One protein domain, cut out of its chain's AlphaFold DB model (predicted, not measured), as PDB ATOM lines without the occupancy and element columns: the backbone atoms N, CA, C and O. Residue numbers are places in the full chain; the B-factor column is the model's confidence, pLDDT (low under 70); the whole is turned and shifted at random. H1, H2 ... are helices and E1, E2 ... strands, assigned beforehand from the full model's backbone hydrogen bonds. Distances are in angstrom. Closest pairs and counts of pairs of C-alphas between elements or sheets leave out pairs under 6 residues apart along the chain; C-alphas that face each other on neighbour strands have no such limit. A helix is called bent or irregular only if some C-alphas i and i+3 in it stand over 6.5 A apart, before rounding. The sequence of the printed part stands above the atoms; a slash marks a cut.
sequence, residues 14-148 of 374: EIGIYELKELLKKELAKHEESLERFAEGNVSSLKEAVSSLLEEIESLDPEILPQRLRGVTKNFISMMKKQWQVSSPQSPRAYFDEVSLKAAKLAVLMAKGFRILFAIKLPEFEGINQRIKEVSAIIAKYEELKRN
ATOM      1  N   GLU A  14     270.043 230.022 280.618       84.62
ATOM      2  CA  GLU A  14     269.742 228.656 280.185       84.62
ATOM      3  C   GLU A  14     270.027 227.676 281.328       84.62
ATOM      4  O   GLU A  14     271.044 227.806 282.007       84.62
ATOM      5  N   ILE A  15     269.119 226.725 281.556       86.44
ATOM      6  CA  ILE A  15     269.261 225.667 282.565       86.44
ATOM      7  C   ILE A  15     269.086 224.301 281.905       86.44
ATOM      8  O   ILE A  15     268.154 224.107 281.118       86.44
ATOM      9  N   GLY A  16     269.969 223.353 282.219       89.38
ATOM     10  CA  GLY A  16     269.831 221.968 281.757       89.38
ATOM     11  C   GLY A  16     268.775 221.189 282.550       89.38
ATOM     12  O   GLY A  16     268.494 221.509 283.706       89.38
ATOM     13  N   ILE A  17     268.219 220.113 281.974       89.62
ATOM     14  CA  ILE A  17     267.230 219.248 282.660       89.62
ATOM     15  C   ILE A  17     267.765 218.720 283.998       89.62
ATOM     16  O   ILE A  17     267.051 218.732 285.000       89.62
ATOM     17  N   TYR A  18     269.022 218.275 284.026       88.81
ATOM     18  CA  TYR A  18     269.638 217.736 285.239       88.81
ATOM     19  C   TYR A  18     269.747 218.800 286.343       88.81
ATOM     20  O   TYR A  18     269.359 218.564 287.488       88.81
ATOM     21  N   GLU A  19     270.212 219.998 285.982       89.31
ATOM     22  CA  GLU A  19     270.337 221.133 286.901       89.31
ATOM     23  C   GLU A  19     268.970 221.583 287.425       89.31
ATOM     24  O   GLU A  19     268.810 221.808 288.628       89.31
ATOM     25  N   LEU A  20     267.964 221.641 286.547       91.31
ATOM     26  CA  LEU A  20     266.585 221.943 286.915       91.31
ATOM     27  C   LEU A  20     266.035 220.896 287.891       91.31
ATOM     28  O   LEU A  20     265.467 221.258 288.919       91.31
ATOM     29  N   LYS A  21     266.241 219.602 287.627       92.75
ATOM     30  CA  LYS A  21     265.803 218.512 288.512       92.75
ATOM     31  C   LYS A  21     266.427 218.629 289.902       92.75
ATOM     32  O   LYS A  21     265.727 218.476 290.905       92.75
ATOM     33  N   GLU A  22     267.724 218.922 289.989       92.75
ATOM     34  CA  GLU A  22     268.386 219.160 291.275       92.75
ATOM     35  C   GLU A  22     267.835 220.392 291.998       92.75
ATOM     36  O   GLU A  22     267.624 220.345 293.214       92.75
ATOM     37  N   LEU A  23     267.611 221.489 291.272       91.69
ATOM     38  CA  LEU A  23     267.049 222.721 291.819       91.69
ATOM     39  C   LEU A  23     265.659 222.465 292.404       91.69
ATOM     40  O   LEU A  23     265.431 222.772 293.575       91.69
ATOM     41  N   LEU A  24     264.769 221.823 291.644       93.38
ATOM     42  CA  LEU A  24     263.415 221.481 292.081       93.38
ATOM     43  C   LEU A  24     263.434 220.594 293.327       93.38
ATOM     44  O   LEU A  24     262.740 220.885 294.300       93.38
ATOM     45  N   LYS A  25     264.282 219.557 293.355       93.31
ATOM     46  CA  LYS A  25     264.444 218.693 294.539       93.31
ATOM     47  C   LYS A  25     264.907 219.479 295.764       93.31
ATOM     48  O   LYS A  25     264.375 219.273 296.855       93.31
ATOM     49  N   LYS A  26     265.864 220.400 295.599       93.62
ATOM     50  CA  LYS A  26     266.340 221.276 296.684       93.62
ATOM     51  C   LYS A  26     265.236 222.211 297.177       93.62
ATOM     52  O   LYS A  26     265.114 222.405 298.383       93.62
ATOM     53  N   GLU A  27     264.436 222.789 296.287       91.12
ATOM     54  CA  GLU A  27     263.318 223.662 296.664       91.12
ATOM     55  C   GLU A  27     262.210 222.907 297.402       91.12
ATOM     56  O   GLU A  27     261.738 223.384 298.433       91.12
ATOM     57  N   LEU A  28     261.853 221.704 296.939       93.38
ATOM     58  CA  LEU A  28     260.897 220.835 297.628       93.38
ATOM     59  C   LEU A  28     261.405 220.444 299.023       93.38
ATOM     60  O   LEU A  28     260.664 220.558 299.994       93.38
ATOM     61  N   ALA A  29     262.681 220.068 299.151       92.56
ATOM     62  CA  ALA A  29     263.282 219.752 300.446       92.56
ATOM     63  C   ALA A  29     263.271 220.959 301.402       92.56
ATOM     64  O   ALA A  29     262.845 220.835 302.548       92.56
ATOM     65  N   LYS A  30     263.651 222.153 300.924       92.56
ATOM     66  CA  LYS A  30     263.578 223.399 301.713       92.56
ATOM     67  C   LYS A  30     262.155 223.727 302.155       92.56
ATOM     68  O   LYS A  30     261.953 224.271 303.242       92.56
ATOM     69  N   HIS A  31     261.174 223.441 301.306       92.88
ATOM     70  CA  HIS A  31     259.775 223.643 301.641       92.88
ATOM     71  C   HIS A  31     259.323 222.701 302.763       92.88
ATOM     72  O   HIS A  31     258.737 223.160 303.743       92.88
ATOM     73  N   GLU A  32     259.660 221.415 302.665       91.56
ATOM     74  CA  GLU A  32     259.382 220.428 303.716       91.56
ATOM     75  C   GLU A  32     260.082 220.793 305.036       91.56
ATOM     76  O   GLU A  32     259.453 220.758 306.092       91.56
ATOM     77  N   GLU A  33     261.337 221.255 304.995       92.88
ATOM     78  CA  GLU A  33     262.028 221.783 306.181       92.88
ATOM     79  C   GLU A  33     261.309 222.996 306.784       92.88
ATOM     80  O   GLU A  33     261.241 223.144 308.003       92.88
ATOM     81  N   SER A  34     260.772 223.884 305.944       91.75
ATOM     82  CA  SER A  34     260.039 225.068 306.402       91.75
ATOM     83  C   SER A  34     258.729 224.685 307.091       91.75
ATOM     84  O   SER A  34     258.383 225.282 308.112       91.75
ATOM     85  N   LEU A  35     258.024 223.674 306.571       92.12
ATOM     86  CA  LEU A  35     256.834 223.101 307.206       92.12
ATOM     87  C   LEU A  35     257.165 222.480 308.563       92.12
ATOM     88  O   LEU A  35     256.433 222.716 309.525       92.12
ATOM     89  N   GLU A  36     258.264 221.730 308.648       91.81
ATOM     90  CA  GLU A  36     258.691 221.097 309.898       91.81
ATOM     91  C   GLU A  36     259.058 222.152 310.947       91.81
ATOM     92  O   GLU A  36     258.498 222.151 312.041       91.81
ATOM     93  N   ARG A  37     259.884 223.142 310.583       93.38
ATOM     94  CA  ARG A  37     260.248 224.257 311.477       93.38
ATOM     95  C   ARG A  37     259.030 225.048 311.941       93.38
ATOM     96  O   ARG A  37     258.964 225.454 313.101       93.38
ATOM     97  N   PHE A  38     258.064 225.286 311.051       93.94
ATOM     98  CA  PHE A  38     256.818 225.945 311.426       93.94
ATOM     99  C   PHE A  38     256.045 225.108 312.450       93.94
ATOM    100  O   PHE A  38     255.596 225.653 313.462       93.94
ATOM    101  N   ALA A  39     255.897 223.803 312.205       93.06
ATOM    102  CA  ALA A  39     255.179 222.903 313.097       93.06
ATOM    103  C   ALA A  39     255.861 222.820 314.469       93.06
ATOM    104  O   ALA A  39     255.203 223.016 315.488       93.06
ATOM    105  N   GLU A  40     257.175 222.619 314.512       92.94
ATOM    106  CA  GLU A  40     257.967 222.603 315.747       92.94
ATOM    107  C   GLU A  40     257.846 223.916 316.530       92.94
ATOM    108  O   GLU A  40     257.590 223.897 317.734       92.94
ATOM    109  N   GLY A  41     257.957 225.060 315.851       93.50
ATOM    110  CA  GLY A  41     257.888 226.376 316.489       93.50
ATOM    111  C   GLY A  41     256.502 226.756 317.021       93.50
ATOM    112  O   GLY A  41     256.407 227.596 317.912       93.50
ATOM    113  N   ASN A  42     255.426 226.154 316.501       94.38
ATOM    114  CA  ASN A  42     254.045 226.550 316.817       94.38
ATOM    115  C   ASN A  42     253.207 225.443 317.480       94.38
ATOM    116  O   ASN A  42     252.059 225.696 317.850       94.38
ATOM    117  N   VAL A  43     253.741 224.228 317.662       93.62
ATOM    118  CA  VAL A  43     252.981 223.096 318.233       93.62
ATOM    119  C   VAL A  43     252.514 223.367 319.656       93.62
ATOM    120  O   VAL A  43     251.391 223.010 320.000       93.62
ATOM    121  N   SER A  44     253.334 224.022 320.480       92.19
ATOM    122  CA  SER A  44     252.961 224.374 321.853       92.19
ATOM    123  C   SER A  44     251.806 225.370 321.871       92.19
ATOM    124  O   SER A  44     250.822 225.136 322.564       92.19
ATOM    125  N   SER A  45     251.869 226.408 321.033       93.75
ATOM    126  CA  SER A  45     250.797 227.399 320.888       93.75
ATOM    127  C   SER A  45     249.500 226.767 320.386       93.75
ATOM    128  O   SER A  45     248.417 227.105 320.854       93.75
ATOM    129  N   LEU A  46     249.590 225.811 319.452       93.62
ATOM    130  CA  LEU A  46     248.417 225.079 318.980       93.62
ATOM    131  C   LEU A  46     247.836 224.177 320.076       93.62
ATOM    132  O   LEU A  46     246.620 224.142 320.243       93.62
ATOM    133  N   LYS A  47     248.685 223.478 320.842       92.44
ATOM    134  CA  LYS A  47     248.258 222.669 321.995       92.44
ATOM    135  C   LYS A  47     247.545 223.523 323.035       92.44
ATOM    136  O   LYS A  47     246.472 223.143 323.484       92.44
ATOM    137  N   GLU A  48     248.102 224.680 323.374       93.75
ATOM    138  CA  GLU A  48     247.502 225.625 324.317       93.75
ATOM    139  C   GLU A  48     246.154 226.158 323.813       93.75
ATOM    140  O   GLU A  48     245.180 226.169 324.566       93.75
ATOM    141  N   ALA A  49     246.055 226.517 322.529       93.31
ATOM    142  CA  ALA A  49     244.801 226.963 321.923       93.31
ATOM    143  C   ALA A  49     243.726 225.860 321.924       93.31
ATOM    144  O   ALA A  49     242.555 226.132 322.191       93.31
ATOM    145  N   VAL A  50     244.112 224.605 321.664       92.69
ATOM    146  CA  VAL A  50     243.209 223.444 321.725       92.69
ATOM    147  C   VAL A  50     242.777 223.145 323.163       92.69
ATOM    148  O   VAL A  50     241.595 222.899 323.391       92.69
ATOM    149  N   SER A  51     243.690 223.201 324.136       91.88
ATOM    150  CA  SER A  51     243.353 223.048 325.558       91.88
ATOM    151  C   SER A  51     242.403 224.147 326.027       91.88
ATOM    152  O   SER A  51     241.375 223.845 326.619       91.88
ATOM    153  N   SER A  52     242.674 225.403 325.663       92.94
ATOM    154  CA  SER A  52     241.809 226.545 325.982       92.94
ATOM    155  C   SER A  52     240.418 226.408 325.355       92.94
ATOM    156  O   SER A  52     239.416 226.760 325.971       92.94
ATOM    157  N   LEU A  53     240.333 225.882 324.125       92.88
ATOM    158  CA  LEU A  53     239.056 225.563 323.483       92.88
ATOM    159  C   LEU A  53     238.296 224.481 324.254       92.88
ATOM    160  O   LEU A  53     237.087 224.599 324.429       92.88
ATOM    161  N   LEU A  54     238.985 223.423 324.682       91.75
ATOM    162  CA  LEU A  54     238.378 222.358 325.472       91.75
ATOM    163  C   LEU A  54     237.846 222.902 326.795       91.75
ATOM    164  O   LEU A  54     236.666 222.704 327.060       91.75
ATOM    165  N   GLU A  55     238.661 223.629 327.558       91.56
ATOM    166  CA  GLU A  55     238.279 224.244 328.838       91.56
ATOM    167  C   GLU A  55     237.019 225.108 328.711       91.56
ATOM    168  O   GLU A  55     236.084 224.945 329.492       91.56
ATOM    169  N   GLU A  56     236.945 225.951 327.679       91.56
ATOM    170  CA  GLU A  56     235.783 226.807 327.414       91.56
ATOM    171  C   GLU A  56     234.521 226.006 327.038       91.56
ATOM    172  O   GLU A  56     233.393 226.391 327.336       91.56
ATOM    173  N   ILE A  57     234.688 224.856 326.383       91.44
ATOM    174  CA  ILE A  57     233.580 223.939 326.093       91.44
ATOM    175  C   ILE A  57     233.140 223.200 327.363       91.44
ATOM    176  O   ILE A  57     231.955 222.892 327.507       91.44
ATOM    177  N   GLU A  58     234.063 222.879 328.271       88.81
ATOM    178  CA  GLU A  58     233.745 222.182 329.521       88.81
ATOM    179  C   GLU A  58     233.085 223.096 330.558       88.81
ATOM    180  O   GLU A  58     232.282 222.605 331.352       88.81
ATOM    181  N   SER A  59     233.409 224.391 330.547       88.62
ATOM    182  CA  SER A  59     232.868 225.402 331.464       88.62
ATOM    183  C   SER A  59     231.447 225.853 331.112       88.62
ATOM    184  O   SER A  59     230.769 226.455 331.947       88.62
ATOM    185  N   LEU A  60     230.974 225.546 329.900       88.81
ATOM    186  CA  LEU A  60     229.637 225.904 329.442       88.81
ATOM    187  C   LEU A  60     228.560 225.154 330.241       88.81
ATOM    188  O   LEU A  60     228.350 223.955 330.049       88.81
ATOM    189  N   ASP A  61     227.822 225.875 331.085       88.25
ATOM    190  CA  ASP A  61     226.675 225.326 331.810       88.25
ATOM    191  C   ASP A  61     225.423 225.290 330.903       88.25
ATOM    192  O   ASP A  61     224.938 226.328 330.449       88.25
ATOM    193  N   PRO A  62     224.841 224.114 330.602       88.19
ATOM    194  CA  PRO A  62     223.606 224.046 329.830       88.19
ATOM    195  C   PRO A  62     222.396 224.630 330.565       88.19
ATOM    196  O   PRO A  62     221.414 224.970 329.908       88.19
ATOM    197  N   GLU A  63     222.403 224.702 331.898       88.88
ATOM    198  CA  GLU A  63     221.224 225.079 332.685       88.88
ATOM    199  C   GLU A  63     220.942 226.590 332.661       88.88
ATOM    200  O   GLU A  63     219.773 226.983 332.751       88.88
ATOM    201  N   ILE A  64     221.963 227.423 332.426       85.88
ATOM    202  CA  ILE A  64     221.813 228.878 332.230       85.88
ATOM    203  C   ILE A  64     221.186 229.238 330.873       85.88
ATOM    204  O   ILE A  64     220.674 230.341 330.695       85.88
ATOM    205  N   LEU A  65     221.157 228.298 329.922       85.75
ATOM    206  CA  LEU A  65     220.588 228.512 328.593       85.75
ATOM    207  C   LEU A  65     219.064 228.279 328.558       85.75
ATOM    208  O   LEU A  65     218.517 227.506 329.361       85.75
ATOM    209  N   PRO A  66     218.351 228.872 327.573       87.00
ATOM    210  CA  PRO A  66     216.931 228.613 327.352       87.00
ATOM    211  C   PRO A  66     216.613 227.113 327.281       87.00
ATOM    212  O   PRO A  66     217.333 226.349 326.637       87.00
ATOM    213  N   GLN A  67     215.484 226.690 327.867       85.12
ATOM    214  CA  GLN A  67     215.093 225.273 327.990       85.12
ATOM    215  C   GLN A  67     215.163 224.497 326.659       85.12
ATOM    216  O   GLN A  67     215.559 223.336 326.627       85.12
ATOM    217  N   ARG A  68     214.829 225.162 325.544       86.50
ATOM    218  CA  ARG A  68     214.852 224.587 324.187       86.50
ATOM    219  C   ARG A  68     216.262 224.297 323.651       86.50
ATOM    220  O   ARG A  68     216.388 223.516 322.716       86.50
ATOM    221  N   LEU A  69     217.304 224.910 324.219       87.25
ATOM    222  CA  LEU A  69     218.698 224.755 323.787       87.25
ATOM    223  C   LEU A  69     219.500 223.799 324.673       87.25
ATOM    224  O   LEU A  69     220.458 223.207 324.187       87.25
ATOM    225  N   ARG A  70     219.081 223.564 325.926       89.88
ATOM    226  CA  ARG A  70     219.836 222.751 326.901       89.88
ATOM    227  C   ARG A  70     220.234 221.371 326.373       89.88
ATOM    228  O   ARG A  70     221.375 220.955 326.539       89.88
ATOM    229  N   GLY A  71     219.309 220.667 325.715       87.81
ATOM    230  CA  GLY A  71     219.576 219.342 325.140       87.81
ATOM    231  C   GLY A  71     220.598 219.379 323.999       87.81
ATOM    232  O   GLY A  71     221.495 218.542 323.939       87.81
ATOM    233  N   VAL A  72     220.512 220.391 323.131       89.06
ATOM    234  CA  VAL A  72     221.458 220.592 322.024       89.06
ATOM    235  C   VAL A  72     222.841 220.967 322.563       89.06
ATOM    236  O   VAL A  72     223.841 220.448 322.071       89.06
ATOM    237  N   THR A  73     222.906 221.786 323.616       89.56
ATOM    238  CA  THR A  73     224.154 222.159 324.295       89.56
ATOM    239  C   THR A  73     224.817 220.970 324.991       89.56
ATOM    240  O   THR A  73     226.011 220.756 324.807       89.56
ATOM    241  N   LYS A  74     224.064 220.129 325.717       91.38
ATOM    242  CA  LYS A  74     224.603 218.894 326.330       91.38
ATOM    243  C   LYS A  74     225.210 217.959 325.279       91.38
ATOM    244  O   LYS A  74     226.309 217.438 325.472       91.38
ATOM    245  N   ASN A  75     224.532 217.807 324.139       91.06
ATOM    246  CA  ASN A  75     225.037 217.024 323.012       91.06
ATOM    247  C   ASN A  75     226.292 217.650 322.385       91.06
ATOM    248  O   ASN A  75     227.233 216.926 322.071       91.06
ATOM    249  N   PHE A  76     226.327 218.977 322.235       91.56
ATOM    250  CA  PHE A  76     227.493 219.710 321.740       91.56
ATOM    251  C   PHE A  76     228.719 219.472 322.623       91.56
ATOM    252  O   PHE A  76     229.740 219.017 322.116       91.56
ATOM    253  N   ILE A  77     228.601 219.685 323.938       91.38
ATOM    254  CA  ILE A  77     229.704 219.496 324.892       91.38
ATOM    255  C   ILE A  77     230.233 218.060 324.819       91.38
ATOM    256  O   ILE A  77     231.431 217.846 324.636       91.38
ATOM    257  N   SER A  78     229.343 217.063 324.893       90.19
ATOM    258  CA  SER A  78     229.727 215.646 324.826       90.19
ATOM    259  C   SER A  78     230.460 215.303 323.525       90.19
ATOM    260  O   SER A  78     231.508 214.649 323.539       90.19
ATOM    261  N   MET A  79     229.941 215.778 322.392       90.94
ATOM    262  CA  MET A  79     230.509 215.480 321.083       90.94
ATOM    263  C   MET A  79     231.845 216.187 320.855       90.94
ATOM    264  O   MET A  79     232.764 215.581 320.305       90.94
ATOM    265  N   MET A  80     231.981 217.428 321.324       90.25
ATOM    266  CA  MET A  80     233.226 218.184 321.227       90.25
ATOM    267  C   MET A  80     234.326 217.600 322.104       90.25
ATOM    268  O   MET A  80     235.433 217.411 321.603       90.25
ATOM    269  N   LYS A  81     234.026 217.207 323.349       88.00
ATOM    270  CA  LYS A  81     234.996 216.504 324.209       88.00
ATOM    271  C   LYS A  81     235.529 215.243 323.529       88.00
ATOM    272  O   LYS A  81     236.732 215.011 323.514       88.00
ATOM    273  N   LYS A  82     234.653 214.455 322.896       87.75
ATOM    274  CA  LYS A  82     235.061 213.250 322.159       87.75
ATOM    275  C   LYS A  82     235.878 213.574 320.902       87.75
ATOM    276  O   LYS A  82     236.859 212.896 320.621       87.75
ATOM    277  N   GLN A  83     235.483 214.585 320.131       88.12
ATOM    278  CA  GLN A  83     236.164 214.958 318.885       88.12
ATOM    279  C   GLN A  83     237.574 215.502 319.136       88.12
ATOM    280  O   GLN A  83     238.503 215.176 318.393       88.12
ATOM    281  N   TRP A  84     237.737 216.319 320.174       87.50
ATOM    282  CA  TRP A  84     238.977 217.029 320.487       87.50
ATOM    283  C   TRP A  84     239.942 216.249 321.383       87.50
ATOM    284  O   TRP A  84     241.027 216.743 321.664       87.50
ATOM    285  N   GLN A  85     239.631 214.998 321.738       80.94
ATOM    286  CA  GLN A  85     240.629 214.056 322.250       80.94
ATOM    287  C   GLN A  85     241.656 213.765 321.154       80.94
ATOM    288  O   GLN A  85     241.433 212.934 320.272       80.94
ATOM    289  N   VAL A  86     242.740 214.541 321.133       72.38
ATOM    290  CA  VAL A  86     243.856 214.354 320.203       72.38
ATOM    291  C   VAL A  86     244.678 213.166 320.678       72.38
ATOM    292  O   VAL A  86     245.120 213.128 321.827       72.38
ATOM    293  N   SER A  87     244.843 212.180 319.801       68.75
ATOM    294  CA  SER A  87     245.713 211.037 320.084       68.75
ATOM    295  C   SER A  87     247.134 211.576 320.185       68.75
ATOM    296  O   SER A  87     247.493 212.386 319.346       68.75
ATOM    297  N   SER A  88     247.932 211.185 321.185       64.44
ATOM    298  CA  SER A  88     249.310 211.691 321.327       64.44
ATOM    299  C   SER A  88     250.102 211.417 320.038       64.44
ATOM    300  O   SER A  88     250.501 210.268 319.824       64.44
ATOM    301  N   PRO A  89     250.318 212.408 319.154       72.12
ATOM    302  CA  PRO A  89     250.864 212.132 317.839       72.12
ATOM    303  C   PRO A  89     252.377 212.006 317.930       72.12
ATOM    304  O   PRO A  89     253.022 212.590 318.800       72.12
ATOM    305  N   GLN A  90     252.940 211.241 317.000       75.56
ATOM    306  CA  GLN A  90     254.364 210.912 316.975       75.56
ATOM    307  C   GLN A  90     255.255 212.099 316.567       75.56
ATOM    308  O   GLN A  90     256.452 212.061 316.828       75.56
ATOM    309  N   SER A  91     254.693 213.155 315.960       86.75
ATOM    310  CA  SER A  91     255.433 214.361 315.559       86.75
ATOM    311  C   SER A  91     254.591 215.646 315.652       86.75
ATOM    312  O   SER A  91     253.355 215.583 315.597       86.75
ATOM    313  N   PRO A  92     255.233 216.831 315.760       88.25
ATOM    314  CA  PRO A  92     254.560 218.131 315.681       88.25
ATOM    315  C   PRO A  92     253.703 218.279 314.423       88.25
ATOM    316  O   PRO A  92     252.553 218.703 314.508       88.25
ATOM    317  N   ARG A  93     254.214 217.849 313.265       90.00
ATOM    318  CA  ARG A  93     253.485 217.878 311.992       90.00
ATOM    319  C   ARG A  93     252.202 217.046 312.025       90.00
ATOM    320  O   ARG A  93     251.142 217.532 311.641       90.00
ATOM    321  N   ALA A  94     252.278 215.827 312.561       89.75
ATOM    322  CA  ALA A  94     251.111 214.960 312.705       89.75
ATOM    323  C   ALA A  94     250.044 215.580 313.626       89.75
ATOM    324  O   ALA A  94     248.851 215.437 313.362       89.75
ATOM    325  N   TYR A  95     250.457 216.320 314.665       91.69
ATOM    326  CA  TYR A  95     249.530 217.084 315.509       91.69
ATOM    327  C   TYR A  95     248.785 218.156 314.702       91.69
ATOM    328  O   TYR A  95     247.562 218.251 314.792       91.69
ATOM    329  N   PHE A  96     249.505 218.939 313.892       93.31
ATOM    330  CA  PHE A  96     248.913 219.962 313.024       93.31
ATOM    331  C   PHE A  96     247.924 219.366 312.018       93.31
ATOM    332  O   PHE A  96     246.817 219.887 311.878       93.31
ATOM    333  N   ASP A  97     248.283 218.262 311.363       91.50
ATOM    334  CA  ASP A  97     247.409 217.577 310.408       91.50
ATOM    335  C   ASP A  97     246.132 217.037 311.078       91.50
ATOM    336  O   ASP A  97     245.024 217.230 310.565       91.50
ATOM    337  N   GLU A  98     246.245 216.414 312.257       91.75
ATOM    338  CA  GLU A  98     245.083 215.919 313.007       91.75
ATOM    339  C   GLU A  98     244.166 217.067 313.448       91.75
ATOM    340  O   GLU A  98     242.939 216.991 313.302       91.75
ATOM    341  N   VAL A  99     244.746 218.152 313.962       92.94
ATOM    342  CA  VAL A  99     244.006 219.332 314.418       92.94
ATOM    343  C   VAL A  99     243.355 220.072 313.240       92.94
ATOM    344  O   VAL A  99     242.195 220.469 313.360       92.94
ATOM    345  N   SER A 100     244.013 220.156 312.078       92.06
ATOM    346  CA  SER A 100     243.441 220.685 310.825       92.06
ATOM    347  C   SER A 100     242.189 219.908 310.403       92.06
ATOM    348  O   SER A 100     241.113 220.484 310.204       92.06
ATOM    349  N   LEU A 101     242.267 218.572 310.391       92.56
ATOM    350  CA  LEU A 101     241.124 217.703 310.088       92.56
ATOM    351  C   LEU A 101     239.974 217.877 311.090       92.56
ATOM    352  O   LEU A 101     238.799 217.874 310.706       92.56
ATOM    353  N   LYS A 102     240.286 218.026 312.381       92.12
ATOM    354  CA  LYS A 102     239.282 218.241 313.434       92.12
ATOM    355  C   LYS A 102     238.636 219.618 313.348       92.12
ATOM    356  O   LYS A 102     237.420 219.697 313.517       92.12
ATOM    357  N   ALA A 103     239.392 220.665 313.031       91.62
ATOM    358  CA  ALA A 103     238.865 222.009 312.809       91.62
ATOM    359  C   ALA A 103     237.933 222.058 311.587       91.62
ATOM    360  O   ALA A 103     236.835 222.611 311.668       91.62
ATOM    361  N   ALA A 104     238.294 221.390 310.485       89.88
ATOM    362  CA  ALA A 104     237.421 221.264 309.317       89.88
ATOM    363  C   ALA A 104     236.104 220.537 309.656       89.88
ATOM    364  O   ALA A 104     235.018 220.992 309.287       89.88
ATOM    365  N   LYS A 105     236.175 219.439 310.423       91.44
ATOM    366  CA  LYS A 105     234.982 218.731 310.929       91.44
ATOM    367  C   LYS A 105     234.136 219.622 311.839       91.44
ATOM    368  O   LYS A 105     232.915 219.639 311.699       91.44
ATOM    369  N   LEU A 106     234.765 220.382 312.736       90.50
ATOM    370  CA  LEU A 106     234.086 221.337 313.611       90.50
ATOM    371  C   LEU A 106     233.304 222.380 312.800       90.50
ATOM    372  O   LEU A 106     232.125 222.589 313.079       90.50
ATOM    373  N   ALA A 107     233.900 222.964 311.759       88.12
ATOM    374  CA  ALA A 107     233.219 223.939 310.906       88.12
ATOM    375  C   ALA A 107     231.937 223.365 310.268       88.12
ATOM    376  O   ALA A 107     230.885 224.010 310.275       88.12
ATOM    377  N   VAL A 108     231.982 222.115 309.786       89.50
ATOM    378  CA  VAL A 108     230.800 221.418 309.242       89.50
ATOM    379  C   VAL A 108     229.734 221.198 310.320       89.50
ATOM    380  O   VAL A 108     228.541 221.396 310.068       89.50
ATOM    381  N   LEU A 109     230.142 220.808 311.526       88.44
ATOM    382  CA  LEU A 109     229.235 220.564 312.646       88.44
ATOM    383  C   LEU A 109     228.578 221.846 313.153       88.44
ATOM    384  O   LEU A 109     227.377 221.836 313.407       88.44
ATOM    385  N   MET A 110     229.309 222.957 313.225       86.75
ATOM    386  CA  MET A 110     228.738 224.271 313.536       86.75
ATOM    387  C   MET A 110     227.707 224.692 312.483       86.75
ATOM    388  O   MET A 110     226.636 225.178 312.833       86.75
ATOM    389  N   ALA A 111     227.990 224.460 311.197       85.69
ATOM    390  CA  ALA A 111     227.104 224.854 310.102       85.69
ATOM    391  C   ALA A 111     225.833 223.991 309.983       85.69
ATOM    392  O   ALA A 111     224.787 224.495 309.565       85.69
ATOM    393  N   LYS A 112     225.910 222.696 310.326       85.31
ATOM    394  CA  LYS A 112     224.814 221.726 310.128       85.31
ATOM    395  C   LYS A 112     224.266 221.130 311.426       85.31
ATOM    396  O   LYS A 112     223.062 221.183 311.646       85.31
ATOM    397  N   GLY A 113     225.128 220.563 312.269       82.19
ATOM    398  CA  GLY A 113     224.730 219.796 313.459       82.19
ATOM    399  C   GLY A 113     224.318 220.656 314.656       82.19
ATOM    400  O   GLY A 113     223.413 220.290 315.397       82.19
ATOM    401  N   PHE A 114     224.937 221.826 314.814       87.75
ATOM    402  CA  PHE A 114     224.731 222.730 315.949       87.75
ATOM    403  C   PHE A 114     224.384 224.153 315.516       87.75
ATOM    404  O   PHE A 114     224.547 225.096 316.287       87.75
ATOM    405  N   ARG A 115     223.863 224.317 314.292       85.38
ATOM    406  CA  ARG A 115     223.567 225.624 313.684       85.38
ATOM    407  C   ARG A 115     222.802 226.559 314.615       85.38
ATOM    408  O   ARG A 115     223.094 227.745 314.650       85.38
ATOM    409  N   ILE A 116     221.844 226.030 315.376       85.94
ATOM    410  CA  ILE A 116     221.018 226.825 316.289       85.94
ATOM    411  C   ILE A 116     221.825 227.469 317.430       85.94
ATOM    412  O   ILE A 116     221.520 228.594 317.808       85.94
ATOM    413  N   LEU A 117     222.882 226.810 317.922       84.31
ATOM    414  CA  LEU A 117     223.751 227.344 318.979       84.31
ATOM    415  C   LEU A 117     224.612 228.505 318.460       84.31
ATOM    416  O   LEU A 117     224.788 229.508 319.142       84.31
ATOM    417  N   PHE A 118     225.084 228.404 317.216       83.12
ATOM    418  CA  PHE A 118     225.988 229.389 316.616       83.12
ATOM    419  C   PHE A 118     225.273 230.503 315.829       83.12
ATOM    420  O   PHE A 118     225.856 231.557 315.593       83.12
ATOM    421  N   ALA A 119     224.008 230.311 315.444       81.69
ATOM    422  CA  ALA A 119     223.222 231.317 314.722       81.69
ATOM    423  C   ALA A 119     222.627 232.400 315.638       81.69
ATOM    424  O   ALA A 119     222.443 233.529 315.191       81.69
ATOM    425  N   ILE A 120     222.331 232.065 316.900       77.06
ATOM    426  CA  ILE A 120     221.648 232.963 317.851       77.06
ATOM    427  C   ILE A 120     222.634 233.933 318.539       77.06
ATOM    428  O   ILE A 120     222.195 234.896 319.155       77.06
ATOM    429  N   LYS A 121     223.955 233.744 318.363       75.06
ATOM    430  CA  LYS A 121     225.029 234.583 318.942       75.06
ATOM    431  C   LYS A 121     224.834 234.839 320.442       75.06
ATOM    432  O   LYS A 121     224.769 235.975 320.896       75.06
ATOM    433  N   LEU A 122     224.697 233.753 321.190       81.06
ATOM    434  CA  LEU A 122     224.574 233.799 322.641       81.06
ATOM    435  C   LEU A 122     225.908 234.243 323.279       81.06
ATOM    436  O   LEU A 122     226.943 233.715 322.858       81.06
ATOM    437  N   PRO A 123     225.902 235.156 324.275       82.56
ATOM    438  CA  PRO A 123     227.113 235.603 324.974       82.56
ATOM    439  C   PRO A 123     227.952 234.445 325.529       82.56
ATOM    440  O   PRO A 123     229.175 234.455 325.450       82.56
ATOM    441  N   GLU A 124     227.290 233.388 325.998       83.44
ATOM    442  CA  GLU A 124     227.910 232.184 326.557       83.44
ATOM    443  C   GLU A 124     228.730 231.393 325.520       83.44
ATOM    444  O   GLU A 124     229.573 230.580 325.880       83.44
ATOM    445  N   PHE A 125     228.509 231.628 324.222       85.50
ATOM    446  CA  PHE A 125     229.268 231.010 323.130       85.50
ATOM    447  C   PHE A 125     230.340 231.942 322.545       85.50
ATOM    448  O   PHE A 125     231.068 231.529 321.637       85.50
ATOM    449  N   GLU A 126     230.460 233.191 323.005       84.75
ATOM    450  CA  GLU A 126     231.474 234.126 322.498       84.75
ATOM    451  C   GLU A 126     232.894 233.641 322.799       84.75
ATOM    452  O   GLU A 126     233.730 233.641 321.891       84.75
ATOM    453  N   GLY A 127     233.137 233.132 324.012       87.12
ATOM    454  CA  GLY A 127     234.417 232.530 324.400       87.12
ATOM    455  C   GLY A 127     234.788 231.350 323.503       87.12
ATOM    456  O   GLY A 127     235.866 231.328 322.908       87.12
ATOM    457  N   ILE A 128     233.851 230.420 323.286       89.69
ATOM    458  CA  ILE A 128     234.051 229.260 322.403       89.69
ATOM    459  C   ILE A 128     234.367 229.720 320.974       89.69
ATOM    460  O   ILE A 128     235.325 229.250 320.363       89.69
ATOM    461  N   ASN A 129     233.606 230.674 320.433       88.75
ATOM    462  CA  ASN A 129     233.850 231.212 319.093       88.75
ATOM    463  C   ASN A 129     235.230 231.869 318.969       88.75
ATOM    464  O   ASN A 129     235.870 231.753 317.922       88.75
ATOM    465  N   GLN A 130     235.691 232.549 320.017       91.25
ATOM    466  CA  GLN A 130     237.013 233.159 320.051       91.25
ATOM    467  C   GLN A 130     238.119 232.094 320.036       91.25
ATOM    468  O   GLN A 130     239.015 232.167 319.193       91.25
ATOM    469  N   ARG A 131     238.006 231.042 320.854       92.94
ATOM    470  CA  ARG A 131     238.967 229.924 320.858       92.94
ATOM    471  C   ARG A 131     238.999 229.159 319.535       92.94
ATOM    472  O   ARG A 131     240.068 228.799 319.047       92.94
ATOM    473  N   ILE A 132     237.847 228.979 318.887       91.69
ATOM    474  CA  ILE A 132     237.773 228.376 317.545       91.69
ATOM    475  C   ILE A 132     238.525 229.230 316.523       91.69
ATOM    476  O   ILE A 132     239.242 228.682 315.682       91.69
ATOM    477  N   LYS A 133     238.394 230.561 316.583       92.12
ATOM    478  CA  LYS A 133     239.136 231.469 315.695       92.12
ATOM    479  C   LYS A 133     240.639 231.395 315.938       92.12
ATOM    480  O   LYS A 133     241.384 231.390 314.965       92.12
ATOM    481  N   GLU A 134     241.075 231.306 317.189       93.81
ATOM    482  CA  GLU A 134     242.493 231.175 317.555       93.81
ATOM    483  C   GLU A 134     243.106 229.896 316.975       93.81
ATOM    484  O   GLU A 134     244.093 229.963 316.239       93.81
ATOM    485  N   VAL A 135     242.465 228.746 317.205       92.94
ATOM    486  CA  VAL A 135     242.871 227.460 316.614       92.94
ATOM    487  C   VAL A 135     242.882 227.547 315.083       92.94
ATOM    488  O   VAL A 135     243.864 227.174 314.440       92.94
ATOM    489  N   SER A 136     241.823 228.099 314.487       92.44
ATOM    490  CA  SER A 136     241.707 228.226 313.029       92.44
ATOM    491  C   SER A 136     242.770 229.146 312.429       92.44
ATOM    492  O   SER A 136     243.258 228.868 311.338       92.44
ATOM    493  N   ALA A 137     243.164 230.216 313.122       93.75
ATOM    494  CA  ALA A 137     244.187 231.150 312.654       93.75
ATOM    495  C   ALA A 137     245.581 230.509 312.620       93.75
ATOM    496  O   ALA A 137     246.348 230.753 311.687       93.75
ATOM    497  N   ILE A 138     245.906 229.675 313.612       92.75
ATOM    498  CA  ILE A 138     247.175 228.935 313.651       92.75
ATOM    499  C   ILE A 138     247.207 227.883 312.532       92.75
ATOM    500  O   ILE A 138     248.187 227.804 311.791       92.75
ATOM    501  N   ILE A 139     246.119 227.123 312.359       94.12
ATOM    502  CA  ILE A 139     245.991 226.120 311.289       94.12
ATOM    503  C   ILE A 139     246.033 226.772 309.906       94.12
ATOM    504  O   ILE A 139     246.675 226.239 309.009       94.12
ATOM    505  N   ALA A 140     245.381 227.923 309.717       93.06
ATOM    506  CA  ALA A 140     245.337 228.599 308.423       93.06
ATOM    507  C   ALA A 140     246.741 228.932 307.905       93.06
ATOM    508  O   ALA A 140     247.026 228.679 306.740       93.06
ATOM    509  N   LYS A 141     247.638 229.407 308.779       93.50
ATOM    510  CA  LYS A 141     249.044 229.666 308.424       93.50
ATOM    511  C   LYS A 141     249.791 228.389 308.029       93.50
ATOM    512  O   LYS A 141     250.596 228.409 307.102       93.50
ATOM    513  N   TYR A 142     249.517 227.280 308.716       93.19
ATOM    514  CA  TYR A 142     250.097 225.979 308.385       93.19
ATOM    515  C   TYR A 142     249.595 225.452 307.032       93.19
ATOM    516  O   TYR A 142     250.390 225.016 306.205       93.19
ATOM    517  N   GLU A 143     248.287 225.530 306.775       91.19
ATOM    518  CA  GLU A 143     247.677 225.097 305.512       91.19
ATOM    519  C   GLU A 143     248.079 225.988 304.331       91.19
ATOM    520  O   GLU A 143     248.273 225.476 303.232       91.19
ATOM    521  N   GLU A 144     248.241 227.297 304.539       91.06
ATOM    522  CA  GLU A 144     248.749 228.226 303.523       91.06
ATOM    523  C   GLU A 144     250.175 227.861 303.109       91.06
ATOM    524  O   GLU A 144     250.477 227.796 301.918       91.06
ATOM    525  N   LEU A 145     251.035 227.543 304.084       90.19
ATOM    526  CA  LEU A 145     252.375 227.049 303.797       90.19
ATOM    527  C   LEU A 145     252.302 225.704 303.064       90.19
ATOM    528  O   LEU A 145     252.930 225.539 302.028       90.19
ATOM    529  N   LYS A 146     251.481 224.769 303.545       89.25
ATOM    530  CA  LYS A 146     251.345 223.417 302.982       89.25
ATOM    531  C   LYS A 146     250.815 223.405 301.545       89.25
ATOM    532  O   LYS A 146     251.168 222.513 300.780       89.25
ATOM    533  N   ARG A 147     249.961 224.363 301.180       88.75
ATOM    534  CA  ARG A 147     249.322 224.484 299.857       88.75
ATOM    535  C   ARG A 147     249.964 225.581 299.020       88.75
ATOM    536  O   ARG A 147     249.268 226.392 298.412       88.75
ATOM    537  N   ASN A 148     251.290 225.631 299.014       88.44
ATOM    538  CA  ASN A 148     252.008 226.600 298.206       88.44
ATOM    539  C   ASN A 148     251.896 226.228 296.708       88.44
ATOM    540  O   ASN A 148     252.467 225.213 296.302       88.44
TER     541      ASN A 148
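AT A GLANCE: This is residues 14 to 148 of the 374 residues of an uncharacterized protein of Archaeoglobales archaeon (UniProt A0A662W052). Look first for one long, bent helix, H1: residues 17 to 22 and 24 to 30 of its first arm, H1a, stick out alone, while its second arm, H1b, joins a loose body of helices. In that body H5 folds back beside H1b, H3 crosses H5, H2 turns back from the far end of H1b, and the short H4 sits at the end of the body away from the free arm. The printed part has 135 residues, with one named strand and five named helices in the order E1, H1, H2, H3, H4, H5, and is mostly helix. It is loose, with a radius of gyration of the C-alphas of 19.5 A, and spans 72 by 26 by 20 A, the protruding arm adding to its length.

IN THESE COORDINATES: Find C-alpha 14 at (269.742, 228.656, 280.185), where strand E1, residues 14 to 16, begins; it pairs with no named strand. H1, residues 17 to 58, was assigned as one helix by its hydrogen bonds but is bent: C-alphas 41 and 44 are 7.6 A apart. Its arms are H1a, residues 17 to 41 and 35.8 A long, and H1b, residues 44 to 58 and 20.8 A long, starting at C-alpha 44 at (252.961, 224.374, 321.853). Next come H2, residues 67 to 83, 25.2 A; H3, residues 92 to 112, 30.5 A; and H4, residues 115 to 119. H5, residues 123 to 146, runs 34.9 A to C-alpha 146 at (251.345, 223.417, 302.982). H2 is irregular, with C-alphas 68 and 71 7.1 A apart, and H5 only just, with C-alphas 124 and 127 6.9 A apart.

HOW THE PARTS SIT: Begin at the bend, where H1a and H1b stand at a steep tilt of 47 degrees. H1b touches H5, closest at the C-alphas of Leu 53 and Arg 131, 5.1 A, at a shallow tilt of 27 degrees, opposite ways. H1b and H2 form a helical hairpin, touching with residues 54 to 58 and 77 to 81 alone; the closest C-alphas, of Ile 57 and Ile 77, are 6.0 A apart. H3 touches H5 at a steep tilt of 48 degrees, closest at the C-alphas of Ser 100 and Ile 139, 6.0 A. Residues 35 to 40 of H1a alone touch H3, closest at the C-alphas of Ala 39 and Arg 93, 5.4 A. H4 only just touches H2, with 3 pairs of C-alphas within 8 A, closest at Thr 73 and Leu 117, 7.4 A. H2 and H5 are apart. Every O i to N i+4 pair is within hydrogen-bond range in H1a, H1b, H3 and H4, against 11 of 13 in H2 and 18 of 20 in H5.

THE WHOLE: Look for the two C-alphas farthest apart at Glu 14 and Gln 67, 72.7 A. The printed part has no cut and no long link. The model's mean pLDDT over the printed part is 89.1; residues 87 to 88 are under 70.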